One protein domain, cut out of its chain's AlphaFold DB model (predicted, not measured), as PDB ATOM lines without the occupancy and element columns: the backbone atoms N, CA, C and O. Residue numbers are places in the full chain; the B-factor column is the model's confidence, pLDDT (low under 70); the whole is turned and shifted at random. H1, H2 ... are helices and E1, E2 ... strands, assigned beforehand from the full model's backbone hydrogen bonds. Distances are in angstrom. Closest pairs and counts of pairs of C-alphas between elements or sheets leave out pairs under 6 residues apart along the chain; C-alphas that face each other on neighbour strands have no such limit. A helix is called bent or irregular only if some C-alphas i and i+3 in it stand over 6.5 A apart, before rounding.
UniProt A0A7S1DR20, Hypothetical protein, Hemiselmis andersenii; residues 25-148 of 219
ATOM      1  N   ALA A  25     193.215 250.522 208.212       46.94
ATOM      2  CA  ALA A  25     192.785 249.119 208.190       46.94
ATOM      3  C   ALA A  25     191.484 248.919 208.984       46.94
ATOM      4  O   ALA A  25     191.376 248.107 209.904       46.94
ATOM      5  N   CYS A  26     190.539 249.767 208.568       40.09
ATOM      6  CA  CYS A  26     189.157 249.926 208.975       40.09
ATOM      7  C   CYS A  26     188.939 250.105 210.471       40.09
ATOM      8  O   CYS A  26     188.237 249.301 211.076       40.09
ATOM      9  N   TYR A  27     189.487 251.183 211.057       34.41
ATOM     10  CA  TYR A  27     189.226 251.495 212.473       34.41
ATOM     11  C   TYR A  27     189.712 250.308 213.353       34.41
ATOM     12  O   TYR A  27     189.187 250.035 214.425       34.41
ATOM     13  N   ALA A  28     190.738 249.597 212.830       43.34
ATOM     14  CA  ALA A  28     191.376 248.378 213.334       43.34
ATOM     15  C   ALA A  28     190.363 247.390 213.922       43.34
ATOM     16  O   ALA A  28     190.377 247.072 215.109       43.34
ATOM     17  N   CYS A  29     189.449 246.939 213.064       44.88
ATOM     18  CA  CYS A  29     188.321 246.076 213.424       44.88
ATOM     19  C   CYS A  29     187.240 246.733 214.307       44.88
ATOM     20  O   CYS A  29     186.408 246.022 214.871       44.88
ATOM     21  N   VAL A  30     187.183 248.067 214.308       37.31
ATOM     22  CA  VAL A  30     186.040 248.946 214.607       37.31
ATOM     23  C   VAL A  30     185.567 248.956 216.061       37.31
ATOM     24  O   VAL A  30     185.498 249.985 216.700       37.31
ATOM     25  N   GLU A  31     185.258 247.819 216.639       41.16
ATOM     26  CA  GLU A  31     184.660 247.713 217.976       41.16
ATOM     27  C   GLU A  31     185.115 246.405 218.665       41.16
ATOM     28  O   GLU A  31     185.005 246.246 219.873       41.16
ATOM     29  N   GLU A  32     185.656 245.428 217.917       40.00
ATOM     30  CA  GLU A  32     185.291 244.013 218.118       40.00
ATOM     31  C   GLU A  32     186.387 243.069 218.651       40.00
ATOM     32  O   GLU A  32     186.062 242.091 219.324       40.00
ATOM     33  N   TRP A  33     187.689 243.326 218.485       46.75
ATOM     34  CA  TRP A  33     188.697 242.490 219.188       46.75
ATOM     35  C   TRP A  33     188.844 242.868 220.668       46.75
ATOM     36  O   TRP A  33     189.393 242.088 221.450       46.75
ATOM     37  N   GLY A  34     188.272 244.021 221.036       41.06
ATOM     38  CA  GLY A  34     187.979 244.450 222.400       41.06
ATOM     39  C   GLY A  34     186.561 244.120 222.891       41.06
ATOM     40  O   GLY A  34     186.269 244.420 224.044       41.06
ATOM     41  N   LEU A  35     185.698 243.481 222.086       42.38
ATOM     42  CA  LEU A  35     184.362 243.057 222.535       42.38
ATOM     43  C   LEU A  35     184.101 241.546 222.450       42.38
ATOM     44  O   LEU A  35     183.226 241.090 223.184       42.38
ATOM     45  N   THR A  36     184.857 240.736 221.682       41.91
ATOM     46  CA  THR A  36     184.551 239.286 221.628       41.91
ATOM     47  C   THR A  36     185.696 238.260 221.511       41.91
ATOM     48  O   THR A  36     185.407 237.090 221.770       41.91
ATOM     49  N   THR A  37     186.967 238.578 221.180       43.12
ATOM     50  CA  THR A  37     187.943 237.487 220.867       43.12
ATOM     51  C   THR A  37     189.404 237.569 221.347       43.12
ATOM     52  O   THR A  37     190.035 236.512 221.380       43.12
ATOM     53  N   SER A  38     189.966 238.709 221.780       49.84
ATOM     54  CA  SER A  38     191.348 238.742 222.313       49.84
ATOM     55  C   SER A  38     191.367 239.001 223.825       49.84
ATOM     56  O   SER A  38     190.872 240.017 224.301       49.84
ATOM     57  N   GLY A  39     191.921 238.073 224.609       54.47
ATOM     58  CA  GLY A  39     192.004 238.189 226.074       54.47
ATOM     59  C   GLY A  39     193.024 239.217 226.586       54.47
ATOM     60  O   GLY A  39     193.131 239.398 227.796       54.47
ATOM     61  N   ASP A  40     193.753 239.888 225.685       61.84
ATOM     62  CA  ASP A  40     194.997 240.606 226.002       61.84
ATOM     63  C   ASP A  40     194.828 242.138 226.120       61.84
ATOM     64  O   ASP A  40     195.717 242.834 226.617       61.84
ATOM     65  N   GLY A  41     193.684 242.696 225.697       74.50
ATOM     66  CA  GLY A  41     193.311 244.100 225.923       74.50
ATOM     67  C   GLY A  41     194.396 245.123 225.545       74.50
ATOM     68  O   GLY A  41     194.826 245.211 224.397       74.50
ATOM     69  N   ALA A  42     194.842 245.925 226.516       78.75
ATOM     70  CA  ALA A  42     195.832 246.987 226.304       78.75
ATOM     71  C   ALA A  42     197.250 246.474 225.971       78.75
ATOM     72  O   ALA A  42     198.046 247.219 225.392       78.75
ATOM     73  N   GLU A  43     197.563 245.209 226.276       82.19
ATOM     74  CA  GLU A  43     198.852 244.599 225.924       82.19
ATOM     75  C   GLU A  43     199.025 244.512 224.414       82.19
ATOM     76  O   GLU A  43     200.058 244.896 223.864       82.19
ATOM     77  N   HIS A  44     197.963 244.076 223.741       80.00
ATOM     78  CA  HIS A  44     197.911 243.992 222.295       80.00
ATOM     79  C   HIS A  44     198.196 245.354 221.650       80.00
ATOM     80  O   HIS A  44     199.017 245.448 220.738       80.00
ATOM     81  N   VAL A  45     197.590 246.424 222.181       81.88
ATOM     82  CA  VAL A  45     197.778 247.787 221.667       81.88
ATOM     83  C   VAL A  45     199.242 248.212 221.726       81.88
ATOM     84  O   VAL A  45     199.796 248.670 220.725       81.88
ATOM     85  N   ALA A  46     199.891 248.025 222.876       85.62
ATOM     86  CA  ALA A  46     201.289 248.404 223.053       85.62
ATOM     87  C   ALA A  46     202.233 247.609 222.134       85.62
ATOM     88  O   ALA A  46     203.154 248.187 221.552       85.62
ATOM     89  N   ARG A  47     201.991 246.303 221.964       85.12
ATOM     90  CA  ARG A  47     202.817 245.423 221.124       85.12
ATOM     91  C   ARG A  47     202.721 245.775 219.641       85.12
ATOM     92  O   ARG A  47     203.748 246.003 218.999       85.12
ATOM     93  N   VAL A  48     201.504 245.914 219.111       83.19
ATOM     94  CA  VAL A  48     201.295 246.241 217.690       83.19
ATOM     95  C   VAL A  48     201.808 247.645 217.368       83.19
ATOM     96  O   VAL A  48     202.486 247.829 216.356       83.19
ATOM     97  N   TYR A  49     201.586 248.621 218.259       86.50
ATOM     98  CA  TYR A  49     202.150 249.967 218.109       86.50
ATOM     99  C   TYR A  49     203.688 249.936 218.045       86.50
ATOM    100  O   TYR A  49     204.302 250.614 217.209       86.50
ATOM    101  N   GLY A  50     204.309 249.105 218.891       87.12
ATOM    102  CA  GLY A  50     205.752 248.870 218.936       87.12
ATOM    103  C   GLY A  50     206.332 248.183 217.695       87.12
ATOM    104  O   GLY A  50     207.533 248.295 217.458       87.12
ATOM    105  N   GLY A  51     205.495 247.559 216.859       84.38
ATOM    106  CA  GLY A  51     205.904 246.870 215.633       84.38
ATOM    107  C   GLY A  51     205.737 245.347 215.664       84.38
ATOM    108  O   GLY A  51     206.109 244.680 214.703       84.38
ATOM    109  N   GLU A  52     205.184 244.785 216.741       81.12
ATOM    110  CA  GLU A  52     204.922 243.348 216.862       81.12
ATOM    111  C   GLU A  52     203.515 243.006 216.361       81.12
ATOM    112  O   GLU A  52     202.529 243.114 217.091       81.12
ATOM    113  N   VAL A  53     203.410 242.576 215.104       74.44
ATOM    114  CA  VAL A  53     202.147 242.084 214.532       74.44
ATOM    115  C   VAL A  53     201.912 240.633 214.989       74.44
ATOM    116  O   VAL A  53     202.842 239.831 214.901       74.44
ATOM    117  N   PRO A  54     200.709 240.252 215.471       69.25
ATOM    118  CA  PRO A  54     200.435 238.883 215.900       69.25
ATOM    119  C   PRO A  54     200.673 237.861 214.786       69.25
ATOM    120  O   PRO A  54     200.196 238.019 213.661       69.25
ATOM    121  N   HIS A  55     201.369 236.781 215.135       62.12
ATOM    122  CA  HIS A  55     201.697 235.703 214.210       62.12
ATOM    123  C   HIS A  55     200.515 234.754 214.014       62.12
ATOM    124  O   HIS A  55     199.899 234.278 214.969       62.12
ATOM    125  N   SER A  56     200.230 234.430 212.758       63.25
ATOM    126  CA  SER A  56     199.411 233.279 212.391       63.25
ATOM    127  C   SER A  56     199.906 232.738 211.057       63.25
ATOM    128  O   SER A  56     200.356 233.511 210.219       63.25
ATOM    129  N   LEU A  57     199.767 231.429 210.822       51.56
ATOM    130  CA  LEU A  57     200.217 230.779 209.579       51.56
ATOM    131  C   LEU A  57     199.735 231.506 208.308       51.56
ATOM    132  O   LEU A  57     200.488 231.624 207.350       51.56
ATOM    133  N   ALA A  58     198.508 232.038 208.317       57.12
ATOM    134  CA  ALA A  58     197.951 232.791 207.194       57.12
ATOM    135  C   ALA A  58     198.510 234.224 207.078       57.12
ATOM    136  O   ALA A  58     198.713 234.716 205.969       57.12
ATOM    137  N   VAL A  59     198.762 234.898 208.208       63.22
ATOM    138  CA  VAL A  59     199.331 236.257 208.242       63.22
ATOM    139  C   VAL A  59     200.812 236.223 207.880       63.22
ATOM    140  O   VAL A  59     201.241 237.012 207.047       63.22
ATOM    141  N   ASP A  60     201.576 235.283 208.429       65.31
ATOM    142  CA  ASP A  60     203.012 235.169 208.185       65.31
ATOM    143  C   ASP A  60     203.295 234.850 206.710       65.31
ATOM    144  O   ASP A  60     204.162 235.474 206.106       65.31
ATOM    145  N   GLU A  61     202.521 233.955 206.083       62.25
ATOM    146  CA  GLU A  61     202.684 233.636 204.659       62.25
ATOM    147  C   GLU A  61     202.308 234.818 203.748       62.25
ATOM    148  O   GLU A  61     202.966 235.065 202.736       62.25
ATOM    149  N   TRP A  62     201.275 235.588 204.100       65.50
ATOM    150  CA  TRP A  62     200.838 236.740 203.307       65.50
ATOM    151  C   TRP A  62     201.750 237.963 203.472       65.50
ATOM    152  O   TRP A  62     202.080 238.618 202.479       65.50
ATOM    153  N   VAL A  63     202.194 238.245 204.704       66.88
ATOM    154  CA  VAL A  63     203.102 239.353 205.036       66.88
ATOM    155  C   VAL A  63     204.512 239.067 204.524       66.88
ATOM    156  O   VAL A  63     205.105 239.935 203.891       66.88
ATOM    157  N   ALA A  64     205.041 237.850 204.701       67.56
ATOM    158  CA  ALA A  64     206.391 237.506 204.237       67.56
ATOM    159  C   ALA A  64     206.519 237.503 202.704       67.56
ATOM    160  O   ALA A  64     207.608 237.690 202.165       67.56
ATOM    161  N   ARG A  65     205.410 237.300 201.983       66.69
ATOM    162  CA  ARG A  65     205.389 237.235 200.515       66.69
ATOM    163  C   ARG A  65     205.366 238.613 199.841       66.69
ATOM    164  O   ARG A  65     205.511 238.677 198.620       66.69
ATOM    165  N   ARG A  66     205.178 239.704 200.597       72.06
ATOM    166  CA  ARG A  66     205.144 241.086 200.089       72.06
ATOM    167  C   ARG A  66     206.113 241.975 200.861       72.06
ATOM    168  O   ARG A  66     205.914 242.257 202.039       72.06
ATOM    169  N   GLU A  67     207.135 242.466 200.173       74.44
ATOM    170  CA  GLU A  67     208.095 243.409 200.747       74.44
ATOM    171  C   GLU A  67     207.392 244.705 201.199       74.44
ATOM    172  O   GLU A  67     206.537 245.237 200.491       74.44
ATOM    173  N   GLY A  68     207.708 245.183 202.408       72.69
ATOM    174  CA  GLY A  68     207.152 246.420 202.978       72.69
ATOM    175  C   GLY A  68     205.745 246.319 203.586       72.69
ATOM    176  O   GLY A  68     205.251 247.300 204.141       72.69
ATOM    177  N   MET A  69     205.087 245.153 203.546       74.56
ATOM    178  CA  MET A  69     203.700 245.025 204.023       74.56
ATOM    179  C   MET A  69     203.559 245.167 205.546       74.56
ATOM    180  O   MET A  69     202.624 245.806 206.023       74.56
ATOM    181  N   GLY A  70     204.493 244.603 206.316       75.06
ATOM    182  CA  GLY A  70     204.479 244.718 207.781       75.06
ATOM    183  C   GLY A  70     204.622 246.166 208.256       75.06
ATOM    184  O   GLY A  70     203.886 246.608 209.134       75.06
ATOM    185  N   GLU A  71     205.503 246.935 207.614       79.88
ATOM    186  CA  GLU A  71     205.692 248.356 207.914       79.88
ATOM    187  C   GLU A  71     204.431 249.172 207.603       79.88
ATOM    188  O   GLU A  71     204.015 250.001 208.412       79.88
ATOM    189  N   ALA A  72     203.764 248.882 206.482       77.81
ATOM    190  CA  ALA A  72     202.499 249.522 206.133       77.81
ATOM    191  C   ALA A  72     201.392 249.246 207.172       77.81
ATOM    192  O   ALA A  72     200.652 250.163 207.529       77.81
ATOM    193  N   ILE A  73     201.306 248.017 207.701       77.31
ATOM    194  CA  ILE A  73     200.338 247.641 208.750       77.31
ATOM    195  C   ILE A  73     200.612 248.408 210.047       77.31
ATOM    196  O   ILE A  73     199.695 248.998 210.619       77.31
ATOM    197  N   CYS A  74     201.865 248.438 210.506       81.25
ATOM    198  CA  CYS A  74     202.231 249.160 211.724       81.25
ATOM    199  C   CYS A  74     201.967 250.665 211.599       81.25
ATOM    200  O   CYS A  74     201.443 251.275 212.530       81.25
ATOM    201  N   SER A  75     202.280 251.263 210.448       85.62
ATOM    202  CA  SER A  75     201.992 252.675 210.184       85.62
ATOM    203  C   SER A  75     200.488 252.955 210.199       85.62
ATOM    204  O   SER A  75     200.049 253.873 210.888       85.62
ATOM    205  N   ALA A  76     199.677 252.110 209.553       82.06
ATOM    206  CA  ALA A  76     198.219 252.242 209.583       82.06
ATOM    207  C   ALA A  76     197.647 252.133 211.010       82.06
ATOM    208  O   ALA A  76     196.796 252.936 211.397       82.06
ATOM    209  N   TYR A  77     198.151 251.192 211.817       82.94
ATOM    210  CA  TYR A  77     197.737 251.019 213.214       82.94
ATOM    211  C   TYR A  77     198.033 252.259 214.065       82.94
ATOM    212  O   TYR A  77     197.206 252.702 214.862       82.94
ATOM    213  N   ARG A  78     199.210 252.859 213.876       88.75
ATOM    214  CA  ARG A  78     199.612 254.070 214.600       88.75
ATOM    215  C   ARG A  78     198.721 255.267 214.264       88.75
ATOM    216  O   ARG A  78     198.433 256.059 215.160       88.75
ATOM    217  N   TYR A  79     198.254 255.369 213.018       89.00
ATOM    218  CA  TYR A  79     197.365 256.447 212.568       89.00
ATOM    219  C   TYR A  79     195.976 256.276 213.185       89.00
ATOM    220  O   TYR A  79     195.425 257.245 213.704       89.00
ATOM    221  N   ALA A  80     195.453 255.041 213.223       84.62
ATOM    222  CA  ALA A  80     194.203 254.725 213.919       84.62
ATOM    223  C   ALA A  80     194.282 255.079 215.410       84.62
ATOM    224  O   ALA A  80     193.421 255.792 215.915       84.62
ATOM    225  N   PHE A  81     195.343 254.641 216.100       85.94
ATOM    226  CA  PHE A  81     195.533 254.938 217.521       85.94
ATOM    227  C   PHE A  81     195.571 256.446 217.787       85.94
ATOM    228  O   PHE A  81     194.911 256.924 218.708       85.94
ATOM    229  N   LYS A  82     196.340 257.201 216.987       89.88
ATOM    230  CA  LYS A  82     196.452 258.655 217.141       89.88
ATOM    231  C   LYS A  82     195.104 259.342 216.935       89.88
ATOM    232  O   LYS A  82     194.755 260.199 217.739       89.88
ATOM    233  N   LEU A  83     194.346 258.927 215.921       87.75
ATOM    234  CA  LEU A  83     193.017 259.469 215.666       87.75
ATOM    235  C   LEU A  83     192.077 259.196 216.842       87.75
ATOM    236  O   LEU A  83     191.514 260.137 217.384       87.75
ATOM    237  N   SER A  84     191.975 257.947 217.311       84.31
ATOM    238  CA  SER A  84     191.144 257.607 218.476       84.31
ATOM    239  C   SER A  84     191.555 258.380 219.732       84.31
ATOM    240  O   SER A  84     190.696 258.836 220.484       84.31
ATOM    241  N   TYR A  85     192.861 258.553 219.956       86.25
ATOM    242  CA  TYR A  85     193.379 259.368 221.052       86.25
ATOM    243  C   TYR A  85     192.916 260.828 220.933       86.25
ATOM    244  O   TYR A  85     192.413 261.387 221.906       86.25
ATOM    245  N   ASP A  86     193.025 261.432 219.750       88.06
ATOM    246  CA  ASP A  86     192.606 262.816 219.521       88.06
ATOM    247  C   ASP A  86     191.091 262.991 219.645       88.06
ATOM    248  O   ASP A  86     190.651 263.944 220.285       88.06
ATOM    249  N   CYS A  87     190.290 262.054 219.126       84.69
ATOM    250  CA  CYS A  87     188.835 262.056 219.282       84.69
ATOM    251  C   CYS A  87     188.433 262.041 220.765       84.69
ATOM    252  O   CYS A  87     187.533 262.767 221.176       84.69
ATOM    253  N   VAL A  88     189.117 261.244 221.595       83.81
ATOM    254  CA  VAL A  88     188.844 261.172 223.041       83.81
ATOM    255  C   VAL A  88     189.283 262.445 223.770       83.81
ATOM    256  O   VAL A  88     188.595 262.890 224.688       83.81
ATOM    257  N   VAL A  89     190.425 263.029 223.398       84.81
ATOM    258  CA  VAL A  89     190.994 264.197 224.091       84.81
ATOM    259  C   VAL A  89     190.334 265.510 223.660       84.81
ATOM    260  O   VAL A  89     190.086 266.370 224.506       84.81
ATOM    261  N   TYR A  90     190.060 265.675 222.366       84.94
ATOM    262  CA  TYR A  90     189.620 266.933 221.755       84.94
ATOM    263  C   TYR A  90     188.204 266.878 221.155       84.94
ATOM    264  O   TYR A  90     187.599 267.932 220.963       84.94
ATOM    265  N   GLY A  91     187.648 265.686 220.914       78.94
ATOM    266  CA  GLY A  91     186.379 265.499 220.200       78.94
ATOM    267  C   GLY A  91     186.519 265.584 218.672       78.94
ATOM    268  O   GLY A  91     187.540 266.033 218.156       78.94
ATOM    269  N   GLY A  92     185.473 265.173 217.944       72.81
ATOM    270  CA  GLY A  92     185.438 265.176 216.471       72.81
ATOM    271  C   GLY A  92     186.125 263.961 215.838       72.81
ATOM    272  O   GLY A  92     186.429 263.000 216.538       72.81
ATOM    273  N   GLY A  93     186.367 263.994 214.523       66.69
ATOM    274  CA  GLY A  93     186.983 262.896 213.761       66.69
ATOM    275  C   GLY A  93     185.982 261.887 213.184       66.69
ATOM    276  O   GLY A  93     186.385 260.848 212.662       66.69
ATOM    277  N   ASP A  94     184.686 262.201 213.245       67.94
ATOM    278  CA  ASP A  94     183.596 261.280 212.893       67.94
ATOM    279  C   ASP A  94     183.239 261.325 211.400       67.94
ATOM    280  O   ASP A  94     182.516 260.465 210.886       67.94
ATOM    281  N   SER A  95     183.731 262.336 210.677       78.31
ATOM    282  CA  SER A  95     183.505 262.475 209.241       78.31
ATOM    283  C   SER A  95     184.728 262.061 208.422       78.31
ATOM    284  O   SER A  95     185.881 262.235 208.817       78.31
ATOM    285  N   ALA A  96     184.479 261.553 207.213       76.00
ATOM    286  CA  ALA A  96     185.547 261.154 206.295       76.00
ATOM    287  C   ALA A  96     186.487 262.318 205.913       76.00
ATOM    288  O   ALA A  96     187.660 262.077 205.624       76.00
ATOM    289  N   GLY A  97     185.973 263.557 205.924       80.69
ATOM    290  CA  GLY A  97     186.749 264.771 205.667       80.69
ATOM    291  C   GLY A  97     187.701 265.102 206.814       80.69
ATOM    292  O   GLY A  97     188.896 265.242 206.582       80.69
ATOM    293  N   GLU A  98     187.208 265.114 208.057       81.62
ATOM    294  CA  GLU A  98     188.035 265.361 209.253       81.62
ATOM    295  C   GLU A  98     189.150 264.317 209.405       81.62
ATOM    296  O   GLU A  98     190.296 264.656 209.694       81.62
ATOM    297  N   MET A  99     188.850 263.046 209.123       82.19
ATOM    298  CA  MET A  99     189.855 261.979 209.118       82.19
ATOM    299  C   MET A  99     190.942 262.202 208.052       82.19
ATOM    300  O   MET A  99     192.106 261.865 208.262       82.19
ATOM    301  N   GLU A 100     190.582 262.746 206.883       83.25
ATOM    302  CA  GLU A 100     191.568 263.105 205.853       83.25
ATOM    303  C   GLU A 100     192.553 264.151 206.319       83.25
ATOM    304  O   GLU A 100     193.759 264.006 206.113       83.25
ATOM    305  N   GLU A 101     192.016 265.197 206.929       86.62
ATOM    306  CA  GLU A 101     192.789 266.328 207.405       86.62
ATOM    307  C   GLU A 101     193.736 265.877 208.517       86.62
ATOM    308  O   GLU A 101     194.935 266.142 208.425       86.62
ATOM    309  N   ALA A 102     193.241 265.083 209.474       87.44
ATOM    310  CA  ALA A 102     194.049 264.508 210.546       87.44
ATOM    311  C   ALA A 102     195.215 263.655 210.021       87.44
ATOM    312  O   ALA A 102     196.362 263.869 210.405       87.44
ATOM    313  N   PHE A 103     194.973 262.720 209.098       88.19
ATOM    314  CA  PHE A 103     196.061 261.889 208.560       88.19
ATOM    315  C   PHE A 103     197.078 262.704 207.764       88.19
ATOM    316  O   PHE A 103     198.280 262.461 207.871       88.19
ATOM    317  N   THR A 104     196.608 263.708 207.023       89.31
ATOM    318  CA  THR A 104     197.489 264.632 206.302       89.31
ATOM    319  C   THR A 104     198.350 265.452 207.268       89.31
ATOM    320  O   THR A 104     199.504 265.751 206.962       89.31
ATOM    321  N   GLU A 105     197.823 265.821 208.436       90.62
ATOM    322  CA  GLU A 105     198.596 266.466 209.498       90.62
ATOM    323  C   GLU A 105     199.631 265.507 210.097       90.62
ATOM    324  O   GLU A 105     200.797 265.883 210.251       90.62
ATOM    325  N   TYR A 106     199.246 264.262 210.387       91.75
ATOM    326  CA  TYR A 106     200.149 263.271 210.973       91.75
ATOM    327  C   TYR A 106     201.362 263.010 210.079       91.75
ATOM    328  O   TYR A 106     202.485 263.072 210.569       91.75
ATOM    329  N   ASP A 107     201.158 262.840 208.770       89.50
ATOM    330  CA  ASP A 107     202.245 262.681 207.793       89.50
ATOM    331  C   ASP A 107     203.247 263.847 207.809       89.50
ATOM    332  O   ASP A 107     204.430 263.675 207.512       89.50
ATOM    333  N   ARG A 108     202.769 265.062 208.098       89.62
ATOM    334  CA  ARG A 108     203.560 266.291 207.962       89.62
ATOM    335  C   ARG A 108     204.243 266.705 209.253       89.62
ATOM    336  O   ARG A 108     205.317 267.303 209.196       89.62
ATOM    337  N   GLU A 109     203.605 266.462 210.391       93.06
ATOM    338  CA  GLU A 109     204.007 267.060 211.666       93.06
ATOM    339  C   GLU A 109     204.347 266.039 212.748       93.06
ATOM    340  O   GLU A 109     204.983 266.412 213.737       93.06
ATOM    341  N   TRP A 110     203.960 264.774 212.576       94.81
ATOM    342  CA  TRP A 110     204.091 263.758 213.610       94.81
ATOM    343  C   TRP A 110     205.051 262.643 213.211       94.81
ATOM    344  O   TRP A 110     204.994 262.085 212.121       94.81
ATOM    345  N   TYR A 111     205.886 262.239 214.161       95.44
ATOM    346  CA  TYR A 111     206.492 260.916 214.148       95.44
ATOM    347  C   TYR A 111     205.750 260.009 215.132       95.44
ATOM    348  O   TYR A 111     205.639 260.313 216.323       95.44
ATOM    349  N   LEU A 112     205.256 258.877 214.627       93.94
ATOM    350  CA  LEU A 112     204.535 257.872 215.400       93.94
ATOM    351  C   LEU A 112     205.364 256.586 215.456       93.94
ATOM    352  O   LEU A 112     205.606 255.940 214.431       93.94
ATOM    353  N   GLY A 113     205.792 256.185 216.650       92.44
ATOM    354  CA  GLY A 113     206.592 254.974 216.803       92.44
ATOM    355  C   GLY A 113     207.209 254.800 218.188       92.44
ATOM    356  O   GLY A 113     207.023 255.635 219.070       92.44
ATOM    357  N   PRO A 114     207.943 253.699 218.413       91.19
ATOM    358  CA  PRO A 114     208.553 253.423 219.707       91.19
ATOM    359  C   PRO A 114     209.699 254.394 220.008       91.19
ATOM    360  O   PRO A 114     210.538 254.661 219.146       91.19
ATOM    361  N   GLU A 115     209.785 254.843 221.263       88.81
ATOM    362  CA  GLU A 115     210.850 255.739 221.751       88.81
ATOM    363  C   GLU A 115     212.245 255.096 221.651       88.81
ATOM    364  O   GLU A 115     213.227 255.766 221.352       88.81
ATOM    365  N   ALA A 116     212.334 253.774 221.826       85.81
ATOM    366  CA  ALA A 116     213.585 253.024 221.687       85.81
ATOM    367  C   ALA A 116     214.010 252.783 220.219       85.81
ATOM    368  O   ALA A 116     215.075 252.215 219.968       85.81
ATOM    369  N   GLY A 117     213.181 253.161 219.239       83.12
ATOM    370  CA  GLY A 117     213.445 252.934 217.820       83.12
ATOM    371  C   GLY A 117     214.421 253.947 217.217       83.12
ATOM    372  O   GLY A 117     214.449 255.112 217.605       83.12
ATOM    373  N   ARG A 118     215.176 253.534 216.187       84.31
ATOM    374  CA  ARG A 118     216.063 254.444 215.426       84.31
ATOM    375  C   ARG A 118     215.304 255.632 214.832       84.31
ATOM    376  O   ARG A 118     215.784 256.756 214.927       84.31
ATOM    377  N   GLY A 119     214.092 255.391 214.326       89.19
ATOM    378  CA  GLY A 119     213.249 256.442 213.756       89.19
ATOM    379  C   GLY A 119     212.921 257.566 214.741       89.19
ATOM    380  O   GLY A 119     212.823 258.713 214.324       89.19
ATOM    381  N   TRP A 120     212.833 257.281 216.049       92.50
ATOM    382  CA  TRP A 120     212.585 258.313 217.057       92.50
ATOM    383  C   TRP A 120     213.789 259.242 217.194       92.50
ATOM    384  O   TRP A 120     213.646 260.460 217.157       92.50
ATOM    385  N   ALA A 121     214.991 258.673 217.307       91.19
ATOM    386  CA  ALA A 121     216.222 259.454 217.381       91.19
ATOM    387  C   ALA A 121     216.438 260.293 216.111       91.19
ATOM    388  O   ALA A 121     216.870 261.444 216.200       91.19
ATOM    389  N   ASP A 122     216.108 259.738 214.944       92.94
ATOM    390  CA  ASP A 122     216.192 260.447 213.668       92.94
ATOM    391  C   ASP A 122     215.153 261.577 213.583       92.94
ATOM    392  O   ASP A 122     215.492 262.679 213.160       92.94
ATOM    393  N   ALA A 123     213.927 261.359 214.069       93.31
ATOM    394  CA  ALA A 123     212.887 262.384 214.138       93.31
ATOM    395  C   ALA A 123     213.249 263.523 215.108       93.31
ATOM    396  O   ALA A 123     213.074 264.694 214.773       93.31
ATOM    397  N   VAL A 124     213.830 263.204 216.270       92.19
ATOM    398  CA  VAL A 124     214.346 264.206 217.220       92.19
ATOM    399  C   VAL A 124     215.461 265.035 216.577       92.19
ATOM    400  O   VAL A 124     215.415 266.261 216.622       92.19
ATOM    401  N   LYS A 125     216.441 264.393 215.925       91.75
ATOM    402  CA  LYS A 125     217.525 265.098 215.210       91.75
ATOM    403  C   LYS A 125     217.010 265.919 214.028       91.75
ATOM    404  O   LYS A 125     217.579 266.959 213.711       91.75
ATOM    405  N   GLY A 126     215.949 265.444 213.384       92.38
ATOM    406  CA  GLY A 126     215.259 266.115 212.290       92.38
ATOM    407  C   GLY A 126     214.349 267.264 212.727       92.38
ATOM    408  O   GLY A 126     213.722 267.865 211.859       92.38
ATOM    409  N   ASN A 127     214.272 267.581 214.027       91.81
ATOM    410  CA  ASN A 127     213.355 268.578 214.586       91.81
ATOM    411  C   ASN A 127     211.890 268.317 214.193       91.81
ATOM    412  O   ASN A 127     211.161 269.243 213.832       91.81
ATOM    413  N   ALA A 128     211.458 267.052 214.241       93.00
ATOM    414  CA  ALA A 128     210.049 266.715 214.079       93.00
ATOM    415  C   ALA A 128     209.208 267.525 215.077       93.00
ATOM    416  O   ALA A 128     209.540 267.597 216.263       93.00
ATOM    417  N   LYS A 129     208.130 268.151 214.590       95.69
ATOM    418  CA  LYS A 129     207.295 269.033 215.413       95.69
ATOM    419  C   LYS A 129     206.665 268.284 216.573       95.69
ATOM    420  O   LYS A 129     206.656 268.797 217.685       95.69
ATOM    421  N   ASN A 130     206.141 267.091 216.312       96.69
ATOM    422  CA  ASN A 130     205.468 266.280 217.307       96.69
ATOM    423  C   ASN A 130     205.942 264.826 217.252       96.69
ATOM    424  O   ASN A 130     206.240 264.279 216.190       96.69
ATOM    425  N   LEU A 131     205.992 264.185 218.415       96.38
ATOM    426  CA  LEU A 131     206.394 262.791 218.583       96.38
ATOM    427  C   LEU A 131     205.371 262.089 219.477       96.38
ATOM    428  O   LEU A 131     205.005 262.630 220.520       96.38
ATOM    429  N   LEU A 132     204.941 260.879 219.116       96.19
ATOM    430  CA  LEU A 132     204.109 260.029 219.973       96.19
ATOM    431  C   LEU A 132     204.712 258.629 220.094       96.19
ATOM    432  O   LEU A 132     205.012 257.986 219.088       96.19
ATOM    433  N   ALA A 133     204.844 258.160 221.334       94.75
ATOM    434  CA  ALA A 133     205.220 256.790 221.665       94.75
ATOM    435  C   ALA A 133     204.206 256.158 222.622       94.75
ATOM    436  O   ALA A 133     203.676 256.833 223.506       94.75
ATOM    437  N   VAL A 134     203.982 254.850 222.473       91.50
ATOM    438  CA  VAL A 134     203.105 254.034 223.326       91.50
ATOM    439  C   VAL A 134     203.852 252.768 223.730       91.50
ATOM    440  O   VAL A 134     204.506 252.147 222.892       91.50
ATOM    441  N   TRP A 135     203.778 252.394 225.007       91.00
ATOM    442  CA  TRP A 135     204.400 251.175 225.525       91.00
ATOM    443  C   TRP A 135     203.673 250.640 226.763       91.00
ATOM    444  O   TRP A 135     202.907 251.350 227.421       91.00
ATOM    445  N   GLY A 136     203.938 249.377 227.093       87.62
ATOM    446  CA  GLY A 136     203.424 248.700 228.279       87.62
ATOM    447  C   GLY A 136     204.533 248.005 229.059       87.62
ATOM    448  O   GLY A 136     205.496 247.524 228.468       87.62
ATOM    449  N   ASP A 137     204.398 247.956 230.383       84.44
ATOM    450  CA  ASP A 137     205.226 247.137 231.270       84.44
ATOM    451  C   ASP A 137     204.361 246.575 232.406       84.44
ATOM    452  O   ASP A 137     203.729 247.337 233.140       84.44
ATOM    453  N   LYS A 138     204.318 245.243 232.542       84.44
ATOM    454  CA  LYS A 138     203.667 244.515 233.655       84.44
ATOM    455  C   LYS A 138     202.262 245.029 234.019       84.44
ATOM    456  O   LYS A 138     201.961 245.270 235.186       84.44
ATOM    457  N   GLY A 139     201.402 245.214 233.017       81.44
ATOM    458  CA  GLY A 139     200.021 245.677 233.208       81.44
ATOM    459  C   GLY A 139     199.854 247.195 233.369       81.44
ATOM    460  O   GLY A 139     198.734 247.657 233.571       81.44
ATOM    461  N   SER A 140     200.929 247.981 233.256       86.12
ATOM    462  CA  SER A 140     200.882 249.444 233.182       86.12
ATOM    463  C   SER A 140     201.178 249.919 231.761       86.12
ATOM    464  O   SER A 140     202.259 249.662 231.232       86.12
ATOM    465  N   TYR A 141     200.236 250.644 231.155       87.94
ATOM    466  CA  TYR A 141     200.331 251.150 229.783       87.94
ATOM    467  C   TYR A 141     200.420 252.671 229.774       87.94
ATOM    468  O   TYR A 141     199.707 253.347 230.518       87.94
ATOM    469  N   ARG A 142     201.328 253.216 228.961       90.62
ATOM    470  CA  ARG A 142     201.614 254.652 228.894       90.62
ATOM    471  C   ARG A 142     201.757 255.107 227.450       90.62
ATOM    472  O   ARG A 142     202.294 254.388 226.611       90.62
ATOM    473  N   ALA A 143     201.313 256.333 227.203       90.75
ATOM    474  CA  ALA A 143     201.567 257.071 225.977       90.75
ATOM    475  C   ALA A 143     202.273 258.389 226.323       90.75
ATOM    476  O   ALA A 143     201.990 258.998 227.357       90.75
ATOM    477  N   ARG A 144     203.202 258.826 225.472       92.44
ATOM    478  CA  ARG A 144     203.934 260.088 225.615       92.44
ATOM    479  C   ARG A 144     203.874 260.854 224.306       92.44
ATOM    480  O   ARG A 144     204.466 260.417 223.324       92.44
ATOM    481  N   ALA A 145     203.196 261.996 224.336       93.50
ATOM    482  CA  ALA A 145     203.227 262.989 223.274       93.50
ATOM    483  C   ALA A 145     204.236 264.089 223.638       93.50
ATOM    484  O   ALA A 145     204.187 264.621 224.748       93.50
ATOM    485  N   LEU A 146     205.150 264.413 222.727       94.31
ATOM    486  CA  LEU A 146     206.078 265.536 222.849       94.31
ATOM    487  C   LEU A 146     205.847 266.503 221.694       94.31
ATOM    488  O   LEU A 146     205.655 266.068 220.561       94.31
ATOM    489  N   THR A 147     205.943 267.794 221.985       94.44
ATOM    490  CA  THR A 147     205.894 268.865 220.989       94.44
ATOM    491  C   THR A 147     207.172 269.679 221.090       94.44
ATOM    492  O   THR A 147     207.607 270.039 222.187       94.44
ATOM    493  N   LEU A 148     207.775 269.962 219.944       94.00
ATOM    494  CA  LEU A 148     208.911 270.853 219.830       94.00
ATOM    495  C   LEU A 148     208.440 272.285 220.080       94.00
ATOM    496  O   LEU A 148     207.613 272.822 219.344       94.00
TER     497      LEU A 148
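This is residues 25 to 148 of the 219 residues of the protein "Hypothetical protein" of Hemiselmis andersenii (UniProt A0A7S1DR20). A long hairpin of E2 and E3, with the short E1 beside E2, makes a narrow sheet; H3 and the long helix H5 pack on one of its faces, and H7 covers part of the other. H5 runs through the middle of the domain, across the strands, and also packs on H1 and H6, while the small helices H2 and H4 lie far out from the middle. The printed part has 124 residues, with seven named helices and three named strands in the order H1 H2 H3 H4 H5 H6 E1 H7 E2 E3, and its class is mixed, helices and strands. The sheet's order is E1 E2 E3, and it is mixed, E1 and E2 parallel, E2 and E3 antiparallel. The whole is compact, with a radius of gyration of the C-alphas of 15.0 A and spans of 41 by 33 by 33 A.

H1, residues 25 to 29, begins at C-alpha 25 at (192.785, 249.119, 208.190). H2 is residues 33 to 37; it is irregular, with C-alphas 34 and 37 7.1 A apart. H3 is residues 42 to 50, 12.5 A long, and H4 is residues 57 to 64, 10.6 A. H5, residues 69 to 90, is the longest helix at 31.5 A, from C-alpha 69 at (203.700, 245.025, 204.023) to C-alpha 90 at (189.620, 266.933, 221.755). H6 is residues 96 to 109, 20.1 A, followed at once by E1, residues 110 to 112. H7 is residues 118 to 125, 10.8 A. E2, residues 130 to 137, measures 23.7 A, and E3, residues 140 to 147, 23.5 A, ending at C-alpha 147 at (205.894, 268.865, 220.989).

E2 is the inner strand of the sheet. E2 and E3 form an antiparallel hairpin at 168 degrees, with N 133 and O 144 within hydrogen-bond range at 3.0 A and N 146 and O 131 at 2.8 A. E1 is parallel to E2 at 20 degrees, with N 111 and O 130 at 2.9 A. E1, H7 and E2 form a strand-helix-strand unit, two parallel neighbour strands with a helix between, and its crossover is right-handed. H3 is on the sheet at a height of 6.6 A, over E2 and slantwise to it at 49 degrees on the local plane; their closest C-alphas, of Ala 46 and Trp 135, are 4.8 A apart. H5 is on the same face, at a height of 9.2 A, over E2 and only just over E1, with 3 of its C-alphas falling on E1; it runs across the strands, at 81 degrees to E2 on the local plane. H7 is on the opposite face at a height of 9.8 A and runs along the strands, at 21 degrees to E1 on the local plane. H6 only grazes the sheet, with residues 103 to 109. H5 is the hub. It touches H3 with residues 74 to 78 alone, at a steep tilt of 55 degrees, opposite ways; the closest C-alphas, of Tyr 49 and Arg 78, are 6.0 A apart. It touches H1 with residues 73 to 80 alone, the closest C-alphas, of Tyr 27 and Ala 80, being 6.1 A apart. It touches H6 with residues 79 to 83 alone, only just about perpendicular at 70.1 degrees; the closest C-alphas, of Tyr 79 and Phe 103, are 6.9 A apart. H4 is close to H5 but not clearly touching, with the closest C-alphas, of Val 63 and Met 69, 5.8 A apart. H1 and H2 meet only through their link, and H2 and H3 are apart. Each O i to N i+4 pair is within hydrogen-bond range in H3, H4, H5 and H7; the counts are 9 of 10 in H6, 0 of 1 in H1 and 0 of 1 in H2, where the O i to N i+3 pairs within range are 2 of 2 in H1 and 0 of 2 in H2.

The two C-alphas farthest apart, of Thr 36 and Lys 125, are 42.4 A apart. The printed part has no cut. No link is long; H3 to H4 is short and the others are tight. Residues 35 to 40, of which 35 to 37 belong to H2, and residues 64 to 69 stand free. The mean pLDDT of the printed part is 78.4, with residues 25 to 40, 54 to 65 and 93 to 94 under 70.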